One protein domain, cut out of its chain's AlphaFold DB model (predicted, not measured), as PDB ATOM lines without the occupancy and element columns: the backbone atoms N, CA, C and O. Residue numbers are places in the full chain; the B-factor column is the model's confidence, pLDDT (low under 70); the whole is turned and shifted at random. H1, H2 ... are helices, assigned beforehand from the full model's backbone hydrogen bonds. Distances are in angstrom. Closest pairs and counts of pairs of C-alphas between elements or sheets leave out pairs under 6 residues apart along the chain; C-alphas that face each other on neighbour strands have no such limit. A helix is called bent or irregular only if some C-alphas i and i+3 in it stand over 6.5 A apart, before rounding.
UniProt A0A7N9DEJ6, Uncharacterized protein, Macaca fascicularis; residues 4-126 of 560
ATOM      1  N   ALA A   4      32.759  41.818  59.676       82.31
ATOM      2  CA  ALA A   4      33.745  41.045  58.926       82.31
ATOM      3  C   ALA A   4      33.119  40.121  57.861       82.31
ATOM      4  O   ALA A   4      33.636  40.071  56.749       82.31
ATOM      5  N   LEU A   5      31.998  39.447  58.164       82.56
ATOM      6  CA  LEU A   5      31.309  38.558  57.211       82.56
ATOM      7  C   LEU A   5      30.659  39.339  56.061       82.56
ATOM      8  O   LEU A   5      30.692  38.902  54.915       82.56
ATOM      9  N   LEU A   6      30.116  40.527  56.346       86.25
ATOM     10  CA  LEU A   6      29.607  41.410  55.294       86.25
ATOM     11  C   LEU A   6      30.750  41.899  54.390       86.25
ATOM     12  O   LEU A   6      30.618  41.914  53.168       86.25
ATOM     13  N   ARG A   7      31.902  42.251  54.980       87.94
ATOM     14  CA  ARG A   7      33.090  42.674  54.228       87.94
ATOM     15  C   ARG A   7      33.650  41.555  53.344       87.94
ATOM     16  O   ARG A   7      33.994  41.839  52.200       87.94
ATOM     17  N   SER A   8      33.733  40.313  53.829       87.25
ATOM     18  CA  SER A   8      34.205  39.186  53.009       87.25
ATOM     19  C   SER A   8      33.233  38.856  51.874       87.25
ATOM     20  O   SER A   8      33.679  38.670  50.744       87.25
ATOM     21  N   PHE A   9      31.920  38.885  52.124       90.38
ATOM     22  CA  PHE A   9      30.901  38.693  51.087       90.38
ATOM     23  C   PHE A   9      30.967  39.757  49.980       90.38
ATOM     24  O   PHE A   9      30.929  39.417  48.800       90.38
ATOM     25  N   LEU A  10      31.136  41.037  50.332       90.56
ATOM     26  CA  LEU A  10      31.275  42.118  49.346       90.56
ATOM     27  C   LEU A  10      32.568  42.004  48.517       90.56
ATOM     28  O   LEU A  10      32.563  42.323  47.328       90.56
ATOM     29  N   ILE A  11      33.666  41.530  49.117       92.06
ATOM     30  CA  ILE A  11      34.913  41.242  48.390       92.06
ATOM     31  C   ILE A  11      34.699  40.081  47.412       92.06
ATOM     32  O   ILE A  11      35.039  40.223  46.238       92.06
ATOM     33  N   LEU A  12      34.078  38.986  47.868       93.38
ATOM     34  CA  LEU A  12      33.747  37.822  47.042       93.38
ATOM     35  C   LEU A  12      32.843  38.206  45.860       93.38
ATOM     36  O   LEU A  12      33.138  37.834  44.726       93.38
ATOM     37  N   TRP A  13      31.793  39.002  46.101       91.69
ATOM     38  CA  TRP A  13      30.924  39.529  45.042       91.69
ATOM     39  C   TRP A  13      31.739  40.326  44.020       91.69
ATOM     40  O   TRP A  13      31.668  40.059  42.821       91.69
ATOM     41  N   LYS A  14      32.545  41.294  44.475       93.19
ATOM     42  CA  LYS A  14      33.332  42.146  43.575       93.19
ATOM     43  C   LYS A  14      34.327  41.338  42.734       93.19
ATOM     44  O   LYS A  14      34.484  41.623  41.550       93.19
ATOM     45  N   GLN A  15      34.992  40.348  43.330       92.44
ATOM     46  CA  GLN A  15      35.906  39.454  42.615       92.44
ATOM     47  C   GLN A  15      35.170  38.626  41.559       92.44
ATOM     48  O   GLN A  15      35.646  38.533  40.427       92.44
ATOM     49  N   LEU A  16      34.002  38.080  41.911       93.69
ATOM     50  CA  LEU A  16      33.164  37.304  41.005       93.69
ATOM     51  C   LEU A  16      32.739  38.118  39.776       93.69
ATOM     52  O   LEU A  16      32.953  37.650  38.663       93.69
ATOM     53  N   GLU A  17      32.190  39.325  39.947       92.00
ATOM     54  CA  GLU A  17      31.710  40.127  38.806       92.00
ATOM     55  C   GLU A  17      32.849  40.578  37.880       92.00
ATOM     56  O   GLU A  17      32.731  40.444  36.665       92.00
ATOM     57  N   VAL A  18      33.987  41.026  38.427       92.50
ATOM     58  CA  VAL A  18      35.151  41.434  37.613       92.50
ATOM     59  C   VAL A  18      35.693  40.256  36.793       92.50
ATOM     60  O   VAL A  18      35.971  40.393  35.601       92.50
ATOM     61  N   LEU A  19      35.823  39.076  37.406       91.88
ATOM     62  CA  LEU A  19      36.310  37.885  36.706       91.88
ATOM     63  C   LEU A  19      35.282  37.336  35.712       91.88
ATOM     64  O   LEU A  19      35.668  36.863  34.647       91.88
ATOM     65  N   LYS A  20      33.985  37.458  36.005       91.56
ATOM     66  CA  LYS A  20      32.884  37.107  35.102       91.56
ATOM     67  C   LYS A  20      32.854  37.999  33.855       91.56
ATOM     68  O   LYS A  20      32.740  37.472  32.750       91.56
ATOM     69  N   GLU A  21      33.030  39.312  34.008       88.25
ATOM     70  CA  GLU A  21      33.156  40.265  32.895       88.25
ATOM     71  C   GLU A  21      34.379  39.938  32.018       88.25
ATOM     72  O   GLU A  21      34.282  39.841  30.793       88.25
ATOM     73  N   HIS A  22      35.534  39.695  32.646       88.00
ATOM     74  CA  HIS A  22      36.778  39.359  31.946       88.00
ATOM     75  C   HIS A  22      36.692  38.015  31.209       88.00
ATOM     76  O   HIS A  22      37.173  37.892  30.082       88.00
ATOM     77  N   TRP A  23      36.056  37.015  31.819       91.31
ATOM     78  CA  TRP A  23      35.830  35.701  31.223       91.31
ATOM     79  C   TRP A  23      34.862  35.789  30.037       91.31
ATOM     80  O   TRP A  23      35.118  35.189  28.993       91.31
ATOM     81  N   GLY A  24      33.811  36.611  30.157       87.81
ATOM     82  CA  GLY A  24      32.893  36.924  29.062       87.81
ATOM     83  C   GLY A  24      33.616  37.527  27.860       87.81
ATOM     84  O   GLY A  24      33.488  37.006  26.752       87.81
ATOM     85  N   ARG A  25      34.465  38.543  28.086       86.81
ATOM     86  CA  ARG A  25      35.328  39.105  27.032       86.81
ATOM     87  C   ARG A  25      36.226  38.046  26.385       86.81
ATOM     88  O   ARG A  25      36.320  38.025  25.163       86.81
ATOM     89  N   LEU A  26      36.856  37.145  27.149       86.44
ATOM     90  CA  LEU A  26      37.692  36.079  26.567       86.44
ATOM     91  C   LEU A  26      36.890  35.105  25.689       86.44
ATOM     92  O   LEU A  26      37.307  34.809  24.569       86.44
ATOM     93  N   LYS A  27      35.738  34.616  26.167       85.81
ATOM     94  CA  LYS A  27      34.890  33.667  25.420       85.81
ATOM     95  C   LYS A  27      34.289  34.295  24.155       85.81
ATOM     96  O   LYS A  27      34.155  33.605  23.149       85.81
ATOM     97  N   LEU A  28      34.009  35.600  24.176       85.25
ATOM     98  CA  LEU A  28      33.523  36.386  23.033       85.25
ATOM     99  C   LEU A  28      34.651  37.016  22.183       85.25
ATOM    100  O   LEU A  28      34.417  37.986  21.466       85.25
ATOM    101  N   GLN A  29      35.879  36.484  22.251       81.19
ATOM    102  CA  GLN A  29      37.033  36.918  21.438       81.19
ATOM    103  C   GLN A  29      37.375  38.422  21.544       81.19
ATOM    104  O   GLN A  29      37.884  39.025  20.602       81.19
ATOM    105  N   GLY A  30      37.115  39.034  22.701       73.50
ATOM    106  CA  GLY A  30      37.399  40.441  22.987       73.50
ATOM    107  C   GLY A  30      36.267  41.417  22.657       73.50
ATOM    108  O   GLY A  30      36.480  42.620  22.775       73.50
ATOM    109  N   GLN A  31      35.080  40.943  22.266       76.50
ATOM    110  CA  GLN A  31      33.914  41.813  22.070       76.50
ATOM    111  C   GLN A  31      33.301  42.233  23.416       76.50
ATOM    112  O   GLN A  31      33.073  41.394  24.292       76.50
ATOM    113  N   ASP A  32      32.998  43.524  23.572       74.06
ATOM    114  CA  ASP A  32      32.265  44.029  24.736       74.06
ATOM    115  C   ASP A  32      30.780  43.633  24.680       74.06
ATOM    116  O   ASP A  32      30.144  43.637  23.621       74.06
ATOM    117  N   ILE A  33      30.202  43.344  25.849       73.81
ATOM    118  CA  ILE A  33      28.832  42.826  26.024       73.81
ATOM    119  C   ILE A  33      27.797  43.972  25.935       73.81
ATOM    120  O   ILE A  33      26.949  44.159  26.803       73.81
ATOM    121  N   ASN A  34      27.880  44.765  24.865       77.00
ATOM    122  CA  ASN A  34      27.095  45.989  24.660       77.00
ATOM    123  C   ASN A  34      25.824  45.775  23.815       77.00
ATOM    124  O   ASN A  34      25.075  46.721  23.579       77.00
ATOM    125  N   SER A  35      25.571  44.552  23.330       82.12
ATOM    126  CA  SER A  35      24.381  44.213  22.538       82.12
ATOM    127  C   SER A  35      23.558  43.100  23.182       82.12
ATOM    128  O   SER A  35      24.091  42.206  23.840       82.12
ATOM    129  N   VAL A  36      22.242  43.127  22.953       80.50
ATOM    130  CA  VAL A  36      21.290  42.151  23.515       80.50
ATOM    131  C   VAL A  36      21.603  40.720  23.051       80.50
ATOM    132  O   VAL A  36      21.482  39.781  23.835       80.50
ATOM    133  N   SER A  37      22.068  40.542  21.811       82.19
ATOM    134  CA  SER A  37      22.489  39.236  21.286       82.19
ATOM    135  C   SER A  37      23.759  38.713  21.959       82.19
ATOM    136  O   SER A  37      23.800  37.539  22.323       82.19
ATOM    137  N   LEU A  38      24.766  39.570  22.184       82.62
ATOM    138  CA  LEU A  38      25.992  39.177  22.891       82.62
ATOM    139  C   LEU A  38      25.727  38.901  24.372       82.62
ATOM    140  O   LEU A  38      26.277  37.944  24.905       82.62
ATOM    141  N   HIS A  39      24.847  39.667  25.028       84.44
ATOM    142  CA  HIS A  39      24.419  39.353  26.391       84.44
ATOM    143  C   HIS A  39      23.696  38.003  26.444       84.44
ATOM    144  O   HIS A  39      23.960  37.220  27.352       84.44
ATOM    145  N   LYS A  40      22.812  37.693  25.486       85.69
ATOM    146  CA  LYS A  40      22.127  36.392  25.460       85.69
ATOM    147  C   LYS A  40      23.121  35.237  25.311       85.69
ATOM    148  O   LYS A  40      23.095  34.313  26.115       85.69
ATOM    149  N   GLN A  41      24.041  35.338  24.351       85.75
ATOM    150  CA  GLN A  41      25.100  34.347  24.136       85.75
ATOM    151  C   GLN A  41      26.023  34.212  25.359       85.75
ATOM    152  O   GLN A  41      26.395  33.106  25.740       85.75
ATOM    153  N   PHE A  42      26.374  35.327  26.003       88.50
ATOM    154  CA  PHE A  42      27.142  35.334  27.247       88.50
ATOM    155  C   PHE A  42      26.397  34.642  28.395       88.50
ATOM    156  O   PHE A  42      27.010  33.865  29.121       88.50
ATOM    157  N   SER A  43      25.096  34.900  28.559       86.44
ATOM    158  CA  SER A  43      24.266  34.245  29.572       86.44
ATOM    159  C   SER A  43      24.188  32.740  29.337       86.44
ATOM    160  O   SER A  43      24.469  31.990  30.264       86.44
ATOM    161  N   GLU A  44      23.913  32.303  28.105       87.50
ATOM    162  CA  GLU A  44      23.892  30.882  27.728       87.50
ATOM    163  C   GLU A  44      25.238  30.199  28.048       87.50
ATOM    164  O   GLU A  44      25.264  29.175  28.728       87.50
ATOM    165  N   LEU A  45      26.369  30.806  27.663       88.44
ATOM    166  CA  LEU A  45      27.710  30.281  27.969       88.44
ATOM    167  C   LEU A  45      28.033  30.286  29.472       88.44
ATOM    168  O   LEU A  45      28.657  29.356  29.977       88.44
ATOM    169  N   TYR A  46      27.654  31.337  30.203       90.38
ATOM    170  CA  TYR A  46      27.881  31.416  31.648       90.38
ATOM    171  C   TYR A  46      27.043  30.373  32.397       90.38
ATOM    172  O   TYR A  46      27.504  29.807  33.390       90.38
ATOM    173  N   GLU A  47      25.838  30.080  31.907       88.81
ATOM    174  CA  GLU A  47      24.991  29.020  32.442       88.81
ATOM    175  C   GLU A  47      25.616  27.632  32.235       88.81
ATOM    176  O   GLU A  47      25.702  26.872  33.204       88.81
ATOM    177  N   THR A  48      26.130  27.324  31.035       87.56
ATOM    178  CA  THR A  48      26.731  26.010  30.727       87.56
ATOM    179  C   THR A  48      28.101  25.785  31.357       87.56
ATOM    180  O   THR A  48      28.356  24.712  31.901       87.56
ATOM    181  N   ASP A  49      28.996  26.773  31.282       88.31
ATOM    182  CA  ASP A  49      30.418  26.580  31.595       88.31
ATOM    183  C   ASP A  49      30.753  26.879  33.063       88.31
ATOM    184  O   ASP A  49      31.764  26.389  33.575       88.31
ATOM    185  N   ILE A  50      29.933  27.700  33.733       91.50
ATOM    186  CA  ILE A  50      30.184  28.193  35.094       91.50
ATOM    187  C   ILE A  50      29.045  27.802  36.038       91.50
ATOM    188  O   ILE A  50      29.271  27.023  36.963       91.50
ATOM    189  N   LEU A  51      27.825  28.306  35.822       89.38
ATOM    190  CA  LEU A  51      26.724  28.164  36.781       89.38
ATOM    191  C   LEU A  51      26.348  26.699  37.015       89.38
ATOM    192  O   LEU A  51      26.322  26.261  38.166       89.38
ATOM    193  N   TYR A  52      26.088  25.939  35.948       88.88
ATOM    194  CA  TYR A  52      25.703  24.533  36.049       88.88
ATOM    195  C   TYR A  52      26.797  23.669  36.713       88.88
ATOM    196  O   TYR A  52      26.485  23.002  37.704       88.88
ATOM    197  N   PRO A  53      28.085  23.723  36.301       90.12
ATOM    198  CA  PRO A  53      29.164  23.016  36.991       90.12
ATOM    199  C   PRO A  53      29.341  23.419  38.461       90.12
ATOM    200  O   PRO A  53      29.624  22.554  39.290       90.12
ATOM    201  N   SER A  54      29.159  24.698  38.809       90.69
ATOM    202  CA  SER A  54      29.201  25.154  40.205       90.69
ATOM    203  C   SER A  54      28.034  24.599  41.025       90.69
ATOM    204  O   SER A  54      28.258  24.106  42.129       90.69
ATOM    205  N   MET A  55      26.804  24.637  40.501       89.75
ATOM    206  CA  MET A  55      25.630  24.134  41.225       89.75
ATOM    207  C   MET A  55      25.673  22.609  41.367       89.75
ATOM    208  O   MET A  55      25.400  22.096  42.450       89.75
ATOM    209  N   LYS A  56      26.132  21.889  40.333       88.44
ATOM    210  CA  LYS A  56      26.370  20.440  40.388       88.44
ATOM    211  C   LYS A  56      27.442  20.066  41.421       88.44
ATOM    212  O   LYS A  56      27.264  19.106  42.167       88.44
ATOM    213  N   ALA A  57      28.532  20.835  41.516       88.94
ATOM    214  CA  ALA A  57      29.564  20.615  42.533       88.94
ATOM    215  C   ALA A  57      29.028  20.806  43.965       88.94
ATOM    216  O   ALA A  57      29.336  19.999  44.842       88.94
ATOM    217  N   ILE A  58      28.184  21.820  44.187       89.19
ATOM    218  CA  ILE A  58      27.513  22.063  45.475       89.19
ATOM    219  C   ILE A  58      26.512  20.941  45.794       89.19
ATOM    220  O   ILE A  58      26.517  20.414  46.905       89.19
ATOM    221  N   ALA A  59      25.697  20.519  44.823       87.38
ATOM    222  CA  ALA A  59      24.762  19.406  44.988       87.38
ATOM    223  C   ALA A  59      25.485  18.107  45.383       87.38
ATOM    224  O   ALA A  59      25.057  17.427  46.317       87.38
ATOM    225  N   ARG A  60      26.630  17.813  44.750       87.69
ATOM    226  CA  ARG A  60      27.504  16.684  45.102       87.69
ATOM    227  C   ARG A  60      28.069  16.792  46.519       87.69
ATOM    228  O   ARG A  60      28.019  15.812  47.256       87.69
ATOM    229  N   GLN A  61      28.575  17.961  46.924       86.12
ATOM    230  CA  GLN A  61      29.074  18.179  48.293       86.12
ATOM    231  C   GLN A  61      27.984  17.980  49.355       86.12
ATOM    232  O   GLN A  61      28.280  17.501  50.447       86.12
ATOM    233  N   MET A  62      26.728  18.300  49.030       82.50
ATOM    234  CA  MET A  62      25.574  18.092  49.913       82.50
ATOM    235  C   MET A  62      24.906  16.713  49.763       82.50
ATOM    236  O   MET A  62      23.887  16.471  50.406       82.50
ATOM    237  N   GLY A  63      25.439  15.811  48.929       82.31
ATOM    238  CA  GLY A  63      24.886  14.465  48.719       82.31
ATOM    239  C   GLY A  63      23.540  14.419  47.977       82.31
ATOM    240  O   GLY A  63      22.832  13.425  48.081       82.31
ATOM    241  N   LYS A  64      23.184  15.479  47.241       82.94
ATOM    242  CA  LYS A  64      21.907  15.659  46.521       82.94
ATOM    243  C   LYS A  64      22.089  15.773  45.000       82.94
ATOM    244  O   LYS A  64      21.384  16.530  44.335       82.94
ATOM    245  N   GLU A  65      23.083  15.082  44.442       82.38
ATOM    246  CA  GLU A  65      23.401  15.173  43.010       82.38
ATOM    247  C   GLU A  65      22.245  14.651  42.137       82.38
ATOM    248  O   GLU A  65      21.813  15.363  41.233       82.38
ATOM    249  N   ASP A  66      21.661  13.498  42.483       78.94
ATOM    250  CA  ASP A  66      20.543  12.889  41.741       78.94
ATOM    251  C   ASP A  66      19.273  13.765  41.754       78.94
ATOM    252  O   ASP A  66      18.592  13.906  40.735       78.94
ATOM    253  N   GLU A  67      18.968  14.404  42.894       78.56
ATOM    254  CA  GLU A  67      17.862  15.368  43.005       78.56
ATOM    255  C   GLU A  67      18.092  16.557  42.060       78.56
ATOM    256  O   GLU A  67      17.190  16.953  41.324       78.56
ATOM    257  N   PHE A  68      19.309  17.111  42.059       79.88
ATOM    258  CA  PHE A  68      19.677  18.273  41.252       79.88
ATOM    259  C   PHE A  68      19.647  17.985  39.742       79.88
ATOM    260  O   PHE A  68      19.122  18.799  38.981       79.88
ATOM    261  N   GLU A  69      20.147  16.828  39.296       78.94
ATOM    262  CA  GLU A  69      20.073  16.443  37.880       78.94
ATOM    263  C   GLU A  69      18.624  16.228  37.416       78.94
ATOM    264  O   GLU A  69      18.256  16.665  36.320       78.94
ATOM    265  N   GLY A  70      17.767  15.658  38.272       69.62
ATOM    266  CA  GLY A  70      16.342  15.462  37.988       69.62
ATOM    267  C   GLY A  70      15.558  16.755  37.711       69.62
ATOM    268  O   GLY A  70      14.606  16.742  36.926       69.62
ATOM    269  N   PHE A  71      15.962  17.893  38.289       65.50
ATOM    270  CA  PHE A  71      15.334  19.192  37.998       65.50
ATOM    271  C   PHE A  71      15.695  19.743  36.611       65.50
ATOM    272  O   PHE A  71      14.871  20.413  35.987       65.50
ATOM    273  N   ILE A  72      16.892  19.444  36.100       65.44
ATOM    274  CA  ILE A  72      17.416  20.055  34.867       65.44
ATOM    275  C   ILE A  72      16.950  19.317  33.605       65.44
ATOM    276  O   ILE A  72      16.720  19.953  32.577       65.44
ATOM    277  N   VAL A  73      16.666  18.014  33.699       61.97
ATOM    278  CA  VAL A  73      16.017  17.241  32.616       61.97
ATOM    279  C   VAL A  73      14.630  17.806  32.241       61.97
ATOM    280  O   VAL A  73      14.172  17.626  31.115       61.97
ATOM    281  N   ASN A  74      13.978  18.548  33.144       59.59
ATOM    282  CA  ASN A  74      12.645  19.129  32.949       59.59
ATOM    283  C   ASN A  74      12.643  20.570  32.379       59.59
ATOM    284  O   ASN A  74      11.636  21.269  32.502       59.59
ATOM    285  N   ASN A  75      13.739  21.027  31.750       54.75
ATOM    286  CA  ASN A  75      13.864  22.357  31.116       54.75
ATOM    287  C   ASN A  75      13.565  23.557  32.045       54.75
ATOM    288  O   ASN A  75      13.100  24.606  31.593       54.75
ATOM    289  N   GLN A  76      13.843  23.431  33.344       58.16
ATOM    290  CA  GLN A  76      13.799  24.563  34.273       58.16
ATOM    291  C   GLN A  76      15.178  25.229  34.369       58.16
ATOM    292  O   GLN A  76      16.210  24.568  34.266       58.16
ATOM    293  N   SER A  77      15.190  26.553  34.558       64.75
ATOM    294  CA  SER A  77      16.412  27.344  34.774       64.75
ATOM    295  C   SER A  77      17.263  26.762  35.905       64.75
ATOM    296  O   SER A  77      16.702  26.269  36.883       64.75
ATOM    297  N   VAL A  78      18.592  26.884  35.823       71.19
ATOM    298  CA  VAL A  78      19.522  26.343  36.831       71.19
ATOM    299  C   VAL A  78      19.298  27.005  38.200       71.19
ATOM    300  O   VAL A  78      19.828  28.077  38.492       71.19
ATOM    301  N   LEU A  79      18.496  26.358  39.046       74.06
ATOM    302  CA  LEU A  79      18.197  26.796  40.409       74.06
ATOM    303  C   LEU A  79      19.280  26.317  41.390       74.06
ATOM    304  O   LEU A  79      19.837  25.233  41.209       74.06
ATOM    305  N   PRO A  80      19.583  27.083  42.454       77.56
ATOM    306  CA  PRO A  80      20.510  26.634  43.484       77.56
ATOM    307  C   PRO A  80      19.939  25.426  44.254       77.56
ATOM    308  O   PRO A  80      18.741  25.412  44.551       77.56
ATOM    309  N   PRO A  81      20.764  24.426  44.627       79.81
ATOM    310  CA  PRO A  81      20.285  23.267  45.376       79.81
ATOM    311  C   PRO A  81      19.718  23.657  46.752       79.81
ATOM    312  O   PRO A  81      20.228  24.560  47.421       79.81
ATOM    313  N   SER A  82      18.674  22.953  47.201       73.44
ATOM    314  CA  SER A  82      17.944  23.283  48.433       73.44
ATOM    315  C   SER A  82      18.839  23.244  49.684       73.44
ATOM    316  O   SER A  82      19.250  22.175  50.144       73.44
ATOM    317  N   GLY A  83      19.105  24.429  50.248       75.19
ATOM    318  CA  GLY A  83      19.932  24.629  51.445       75.19
ATOM    319  C   GLY A  83      21.306  25.266  51.203       75.19
ATOM    320  O   GLY A  83      21.960  25.621  52.178       75.19
ATOM    321  N   ALA A  84      21.734  25.460  49.949       83.62
ATOM    322  CA  ALA A  84      23.009  26.114  49.640       83.62
ATOM    323  C   ALA A  84      23.016  27.600  50.051       83.62
ATOM    324  O   ALA A  84      22.072  28.336  49.750       83.62
ATOM    325  N   SER A  85      24.091  28.072  50.693       86.94
ATOM    326  CA  SER A  85      24.235  29.497  51.015       86.94
ATOM    327  C   SER A  85      24.731  30.314  49.816       86.94
ATOM    328  O   SER A  85      25.478  29.837  48.958       86.94
ATOM    329  N   GLU A  86      24.374  31.601  49.771       86.25
ATOM    330  CA  GLU A  86      24.813  32.498  48.693       86.25
ATOM    331  C   GLU A  86      26.345  32.678  48.651       86.25
ATOM    332  O   GLU A  86      26.929  32.885  47.586       86.25
ATOM    333  N   ILE A  87      27.011  32.549  49.805       87.06
ATOM    334  CA  ILE A  87      28.475  32.585  49.919       87.06
ATOM    335  C   ILE A  87      29.086  31.364  49.216       87.06
ATOM    336  O   ILE A  87      30.013  31.519  48.420       87.06
ATOM    337  N   GLU A  88      28.563  30.160  49.458       88.00
ATOM    338  CA  GLU A  88      29.049  28.922  48.826       88.00
ATOM    339  C   GLU A  88      28.792  28.918  47.316       88.00
ATOM    340  O   GLU A  88      29.692  28.568  46.551       88.00
ATOM    341  N   ILE A  89      27.610  29.378  46.886       90.19
ATOM    342  CA  ILE A  89      27.235  29.558  45.474       90.19
ATOM    343  C   ILE A  89      28.264  30.430  44.749       90.19
ATOM    344  O   ILE A  89      28.859  30.002  43.757       90.19
ATOM    345  N   LYS A  90      28.533  31.628  45.280       91.56
ATOM    346  CA  LYS A  90      29.484  32.576  44.685       91.56
ATOM    347  C   LYS A  90      30.928  32.078  44.734       91.56
ATOM    348  O   LYS A  90      31.681  32.316  43.793       91.56
ATOM    349  N   THR A  91      31.311  31.359  45.790       91.19
ATOM    350  CA  THR A  91      32.659  30.779  45.924       91.19
ATOM    351  C   THR A  91      32.912  29.717  44.853       91.19
ATOM    352  O   THR A  91      33.942  29.759  44.184       91.19
ATOM    353  N   HIS A  92      31.950  28.825  44.605       91.62
ATOM    354  CA  HIS A  92      32.073  27.814  43.550       91.62
ATOM    355  C   HIS A  92      32.000  28.403  42.135       91.62
ATOM    356  O   HIS A  92      32.659  27.883  41.235       91.62
ATOM    357  N   GLN A  93      31.232  29.476  41.912       93.06
ATOM    358  CA  GLN A  93      31.238  30.215  40.638       93.06
ATOM    359  C   GLN A  93      32.595  30.881  40.385       93.06
ATOM    360  O   GLN A  93      33.145  30.775  39.288       93.06
ATOM    361  N   LEU A  94      33.170  31.517  41.411       93.81
ATOM    362  CA  LEU A  94      34.496  32.125  41.345       93.81
ATOM    363  C   LEU A  94      35.579  31.076  41.055       93.81
ATOM    364  O   LEU A  94      36.409  31.286  40.173       93.81
ATOM    365  N   GLN A  95      35.539  29.926  41.734       93.50
ATOM    366  CA  GLN A  95      36.469  28.827  41.473       93.50
ATOM    367  C   GLN A  95      36.364  28.322  40.023       93.50
ATOM    368  O   GLN A  95      37.387  28.188  39.354       93.50
ATOM    369  N   LYS A  96      35.150  28.105  39.495       93.69
ATOM    370  CA  LYS A  96      34.965  27.642  38.105       93.69
ATOM    371  C   LYS A  96      35.407  28.666  37.059       93.69
ATOM    372  O   LYS A  96      35.894  28.268  35.998       93.69
ATOM    373  N   LEU A  97      35.305  29.964  37.352       94.12
ATOM    374  CA  LEU A  97      35.897  31.008  36.510       94.12
ATOM    375  C   LEU A  97      37.427  30.920  36.508       94.12
ATOM    376  O   LEU A  97      38.019  30.925  35.432       94.12
ATOM    377  N   LEU A  98      38.061  30.795  37.679       93.94
ATOM    378  CA  LEU A  98      39.522  30.676  37.797       93.94
ATOM    379  C   LEU A  98      40.064  29.440  37.061       93.94
ATOM    380  O   LEU A  98      40.974  29.582  36.248       93.94
ATOM    381  N   GLU A  99      39.441  28.271  37.238       93.50
ATOM    382  CA  GLU A  99      39.781  27.048  36.490       93.50
ATOM    383  C   GLU A  99      39.688  27.269  34.962       93.50
ATOM    384  O   GLU A  99      40.573  26.861  34.209       93.50
ATOM    385  N   ASN A 100      38.656  27.979  34.482       92.88
ATOM    386  CA  ASN A 100      38.526  28.335  33.064       92.88
ATOM    387  C   ASN A 100      39.643  29.282  32.576       92.88
ATOM    388  O   ASN A 100      40.135  29.115  31.457       92.88
ATOM    389  N   PHE A 101      40.053  30.269  33.383       91.38
ATOM    390  CA  PHE A 101      41.181  31.149  33.051       91.38
ATOM    391  C   PHE A 101      42.501  30.374  32.979       91.38
ATOM    392  O   PHE A 101      43.276  30.587  32.047       91.38
ATOM    393  N   GLU A 102      42.751  29.455  33.914       92.75
ATOM    394  CA  GLU A 102      43.943  28.599  33.908       92.75
ATOM    395  C   GLU A 102      44.001  27.718  32.657       92.75
ATOM    396  O   GLU A 102      45.017  27.714  31.959       92.75
ATOM    397  N   ILE A 103      42.892  27.060  32.297       91.25
ATOM    398  CA  ILE A 103      42.783  26.278  31.056       91.25
ATOM    399  C   ILE A 103      43.092  27.151  29.829       91.25
ATOM    400  O   ILE A 103      43.866  26.737  28.962       91.25
ATOM    401  N   HIS A 104      42.553  28.373  29.762       89.81
ATOM    402  CA  HIS A 104      42.840  29.301  28.665       89.81
ATOM    403  C   HIS A 104      44.327  29.701  28.609       89.81
ATOM    404  O   HIS A 104      44.929  29.685  27.534       89.81
ATOM    405  N   MET A 105      44.950  30.014  29.753       92.00
ATOM    406  CA  MET A 105      46.382  30.337  29.824       92.00
ATOM    407  C   MET A 105      47.261  29.159  29.383       92.00
ATOM    408  O   MET A 105      48.198  29.353  28.607       92.00
ATOM    409  N   ILE A 106      46.934  27.935  29.809       93.81
ATOM    410  CA  ILE A 106      47.640  26.712  29.397       93.81
ATOM    411  C   ILE A 106      47.515  26.510  27.880       93.81
ATOM    412  O   ILE A 106      48.517  26.267  27.207       93.81
ATOM    413  N   GLN A 107      46.316  26.673  27.312       91.88
ATOM    414  CA  GLN A 107      46.101  26.587  25.862       91.88
ATOM    415  C   GLN A 107      46.864  27.669  25.082       91.88
ATOM    416  O   GLN A 107      47.372  27.391  23.995       91.88
ATOM    417  N   GLU A 108      46.984  28.887  25.617       90.75
ATOM    418  CA  GLU A 108      47.781  29.965  25.018       90.75
ATOM    419  C   GLU A 108      49.278  29.619  24.998       90.75
ATOM    420  O   GLU A 108      49.939  29.774  23.969       90.75
ATOM    421  N   VAL A 109      49.809  29.082  26.103       93.31
ATOM    422  CA  VAL A 109      51.201  28.612  26.185       93.31
ATOM    423  C   VAL A 109      51.445  27.450  25.222       93.31
ATOM    424  O   VAL A 109      52.405  27.500  24.457       93.31
ATOM    425  N   LEU A 110      50.556  26.453  25.172       93.00
ATOM    426  CA  LEU A 110      50.652  25.339  24.220       93.00
ATOM    427  C   LEU A 110      50.610  25.820  22.761       93.00
ATOM    428  O   LEU A 110      51.392  25.348  21.938       93.00
ATOM    429  N   ARG A 111      49.756  26.799  22.429       93.56
ATOM    430  CA  ARG A 111      49.716  27.404  21.087       93.56
ATOM    431  C   ARG A 111      51.012  28.144  20.743       93.56
ATOM    432  O   ARG A 111      51.449  28.054  19.598       93.56
ATOM    433  N   LYS A 112      51.657  28.817  21.703       93.06
ATOM    434  CA  LYS A 112      52.986  29.427  21.510       93.06
ATOM    435  C   LYS A 112      54.071  28.369  21.304       93.06
ATOM    436  O   LYS A 112      54.761  28.420  20.293       93.06
ATOM    437  N   VAL A 113      54.157  27.364  22.178       93.19
ATOM    438  CA  VAL A 113      55.128  26.257  22.061       93.19
ATOM    439  C   VAL A 113      54.990  25.525  20.723       93.19
ATOM    440  O   VAL A 113      55.995  25.258  20.070       93.19
ATOM    441  N   ASN A 114      53.764  25.267  20.258       92.69
ATOM    442  CA  ASN A 114      53.540  24.639  18.955       92.69
ATOM    443  C   ASN A 114      53.993  25.523  17.780       92.69
ATOM    444  O   ASN A 114      54.530  24.991  16.812       92.69
ATOM    445  N   ARG A 115      53.832  26.854  17.853       93.31
ATOM    446  CA  ARG A 115      54.371  27.778  16.836       93.31
ATOM    447  C   ARG A 115      55.899  27.736  16.803       93.31
ATOM    448  O   ARG A 115      56.455  27.546  15.727       93.31
ATOM    449  N   GLU A 116      56.558  27.819  17.957       88.94
ATOM    450  CA  GLU A 116      58.022  27.715  18.055       88.94
ATOM    451  C   GLU A 116      58.539  26.354  17.562       88.94
ATOM    452  O   GLU A 116      59.528  26.283  16.836       88.94
ATOM    453  N   MET A 117      57.840  25.260  17.882       88.19
ATOM    454  CA  MET A 117      58.188  23.923  17.394       88.19
ATOM    455  C   MET A 117      58.049  23.815  15.868       88.19
ATOM    456  O   MET A 117      58.922  23.240  15.220       88.19
ATOM    457  N   ILE A 118      56.989  24.384  15.281       89.19
ATOM    458  CA  ILE A 118      56.808  24.440  13.822       89.19
ATOM    459  C   ILE A 118      57.911  25.286  13.175       89.19
ATOM    460  O   ILE A 118      58.486  24.851  12.178       89.19
ATOM    461  N   LEU A 119      58.259  26.441  13.753       84.12
ATOM    462  CA  LEU A 119      59.362  27.279  13.276       84.12
ATOM    463  C   LEU A 119      60.690  26.512  13.306       84.12
ATOM    464  O   LEU A 119      61.343  26.410  12.271       84.12
ATOM    465  N   LEU A 120      61.036  25.879  14.431       80.62
ATOM    466  CA  LEU A 120      62.248  25.066  14.590       80.62
ATOM    467  C   LEU A 120      62.312  23.918  13.570       80.62
ATOM    468  O   LEU A 120      63.352  23.702  12.947       80.62
ATOM    469  N   LEU A 121      61.206  23.194  13.368       79.75
ATOM    470  CA  LEU A 121      61.127  22.122  12.371       79.75
ATOM    471  C   LEU A 121      61.257  22.659  10.939       79.75
ATOM    472  O   LEU A 121      61.953  22.045  10.130       79.75
ATOM    473  N   SER A 122      60.641  23.806  10.635       78.56
ATOM    474  CA  SER A 122      60.756  24.450   9.323       78.56
ATOM    475  C   SER A 122      62.188  24.915   9.047       78.56
ATOM    476  O   SER A 122      62.715  24.635   7.972       78.56
ATOM    477  N   GLU A 123      62.867  25.499  10.037       67.88
ATOM    478  CA  GLU A 123      64.249  25.964   9.916       67.88
ATOM    479  C   GLU A 123      65.207  24.787   9.718       67.88
ATOM    480  O   GLU A 123      65.997  24.776   8.779       67.88
ATOM    481  N   LYS A 124      65.039  23.720  10.509       65.69
ATOM    482  CA  LYS A 124      65.794  22.466  10.369       65.69
ATOM    483  C   LYS A 124      65.563  21.759   9.022       65.69
ATOM    484  O   LYS A 124      66.377  20.928   8.626       65.69
ATOM    485  N   SER A 125      64.459  22.049   8.328       64.88
ATOM    486  CA  SER A 125      64.150  21.470   7.011       64.88
ATOM    487  C   SER A 125      64.771  22.230   5.830       64.88
ATOM    488  O   SER A 125      64.861  21.676   4.730       64.88
ATOM    489  N   LYS A 126      65.254  23.466   6.038       67.69
ATOM    490  CA  LYS A 126      65.969  24.245   5.017       67.69
ATOM    491  C   LYS A 126      67.374  23.670   4.826       67.69
ATOM    492  O   LYS A 126      68.245  23.831   5.675       67.69
TER     493      LYS A 126
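Overview. This is residues 4 to 126 of the 560 residues of an uncharacterized protein of Macaca fascicularis (UniProt A0A7N9DEJ6). One long helix, H4, has its first part packed between H1 on one side and H2b, an arm of the bent helix H2, on the other, while residues 105 to 126 stick out as a free arm. The short H3 folds back on H2b, away from H4. The 123 printed residues, with four named helices in the order H1, H2, H3, H4 and no named strand, are all helix in class. The whole is loose, with a radius of gyration of the C-alphas of 19.0 A, and elongated, spanning 65 by 34 by 33 A.

Arrangement. H4, residues 86 to 125, touches H1, residues 4 to 27, with residues 87 to 101 alone; the closest C-alphas, of Leu 16 and Leu 94, are 5.4 A apart. They run the same way at a steep tilt of 36 degrees, only just past shallow. H2, residues 36 to 61, was assigned as one helix by its hydrogen bonds but is bent, with C-alphas 49 and 52 6.8 A apart; its arms H2a, residues 36 to 49, and H2b, residues 52 to 61, stand at a shallow tilt of 28 degrees. H4 touches H2b with residues 88 to 96 alone, opposite ways at a steep tilt of 59 degrees; the closest C-alphas, of Ser 54 and His 92, are 5.1 A apart. H2a and H4 are near each other, with 6 pairs of C-alphas within 10 A. H2a and H1 are close but not clearly touching, their closest C-alphas, of Gly 24 and Phe 42, 6.2 A apart. H2b and H3, residues 65 to 72, form a helical hairpin at a shallow tilt of 30 degrees and touch, closest at the C-alphas of Ala 59 and Glu 65, 4.9 A apart. H3 and H4 are apart. Every O i to N i+4 pair is within hydrogen-bond range in H1, H2a, H2b and H4, and 3 of 4 in H3.

Along the chain. H4 measures 58.4 A from C-alpha 86 at (24.813, 32.498, 48.693) to C-alpha 125 at (64.150, 21.470, 7.011). H1 begins at C-alpha 4, (33.745, 41.045, 58.926), and measures 34.3 A; H2a measures 19.8 A, H2b 14.2 A and H3 11.2 A.

Size, cuts and confidence. The C-alphas farthest apart, of Gly 83 and Lys 126, are 65.4 A apart. The printed part has no cut. The link from H3 to H4, residues 73 to 85, is long. Residues 70 to 77 and 123 to 126 have pLDDT under 70.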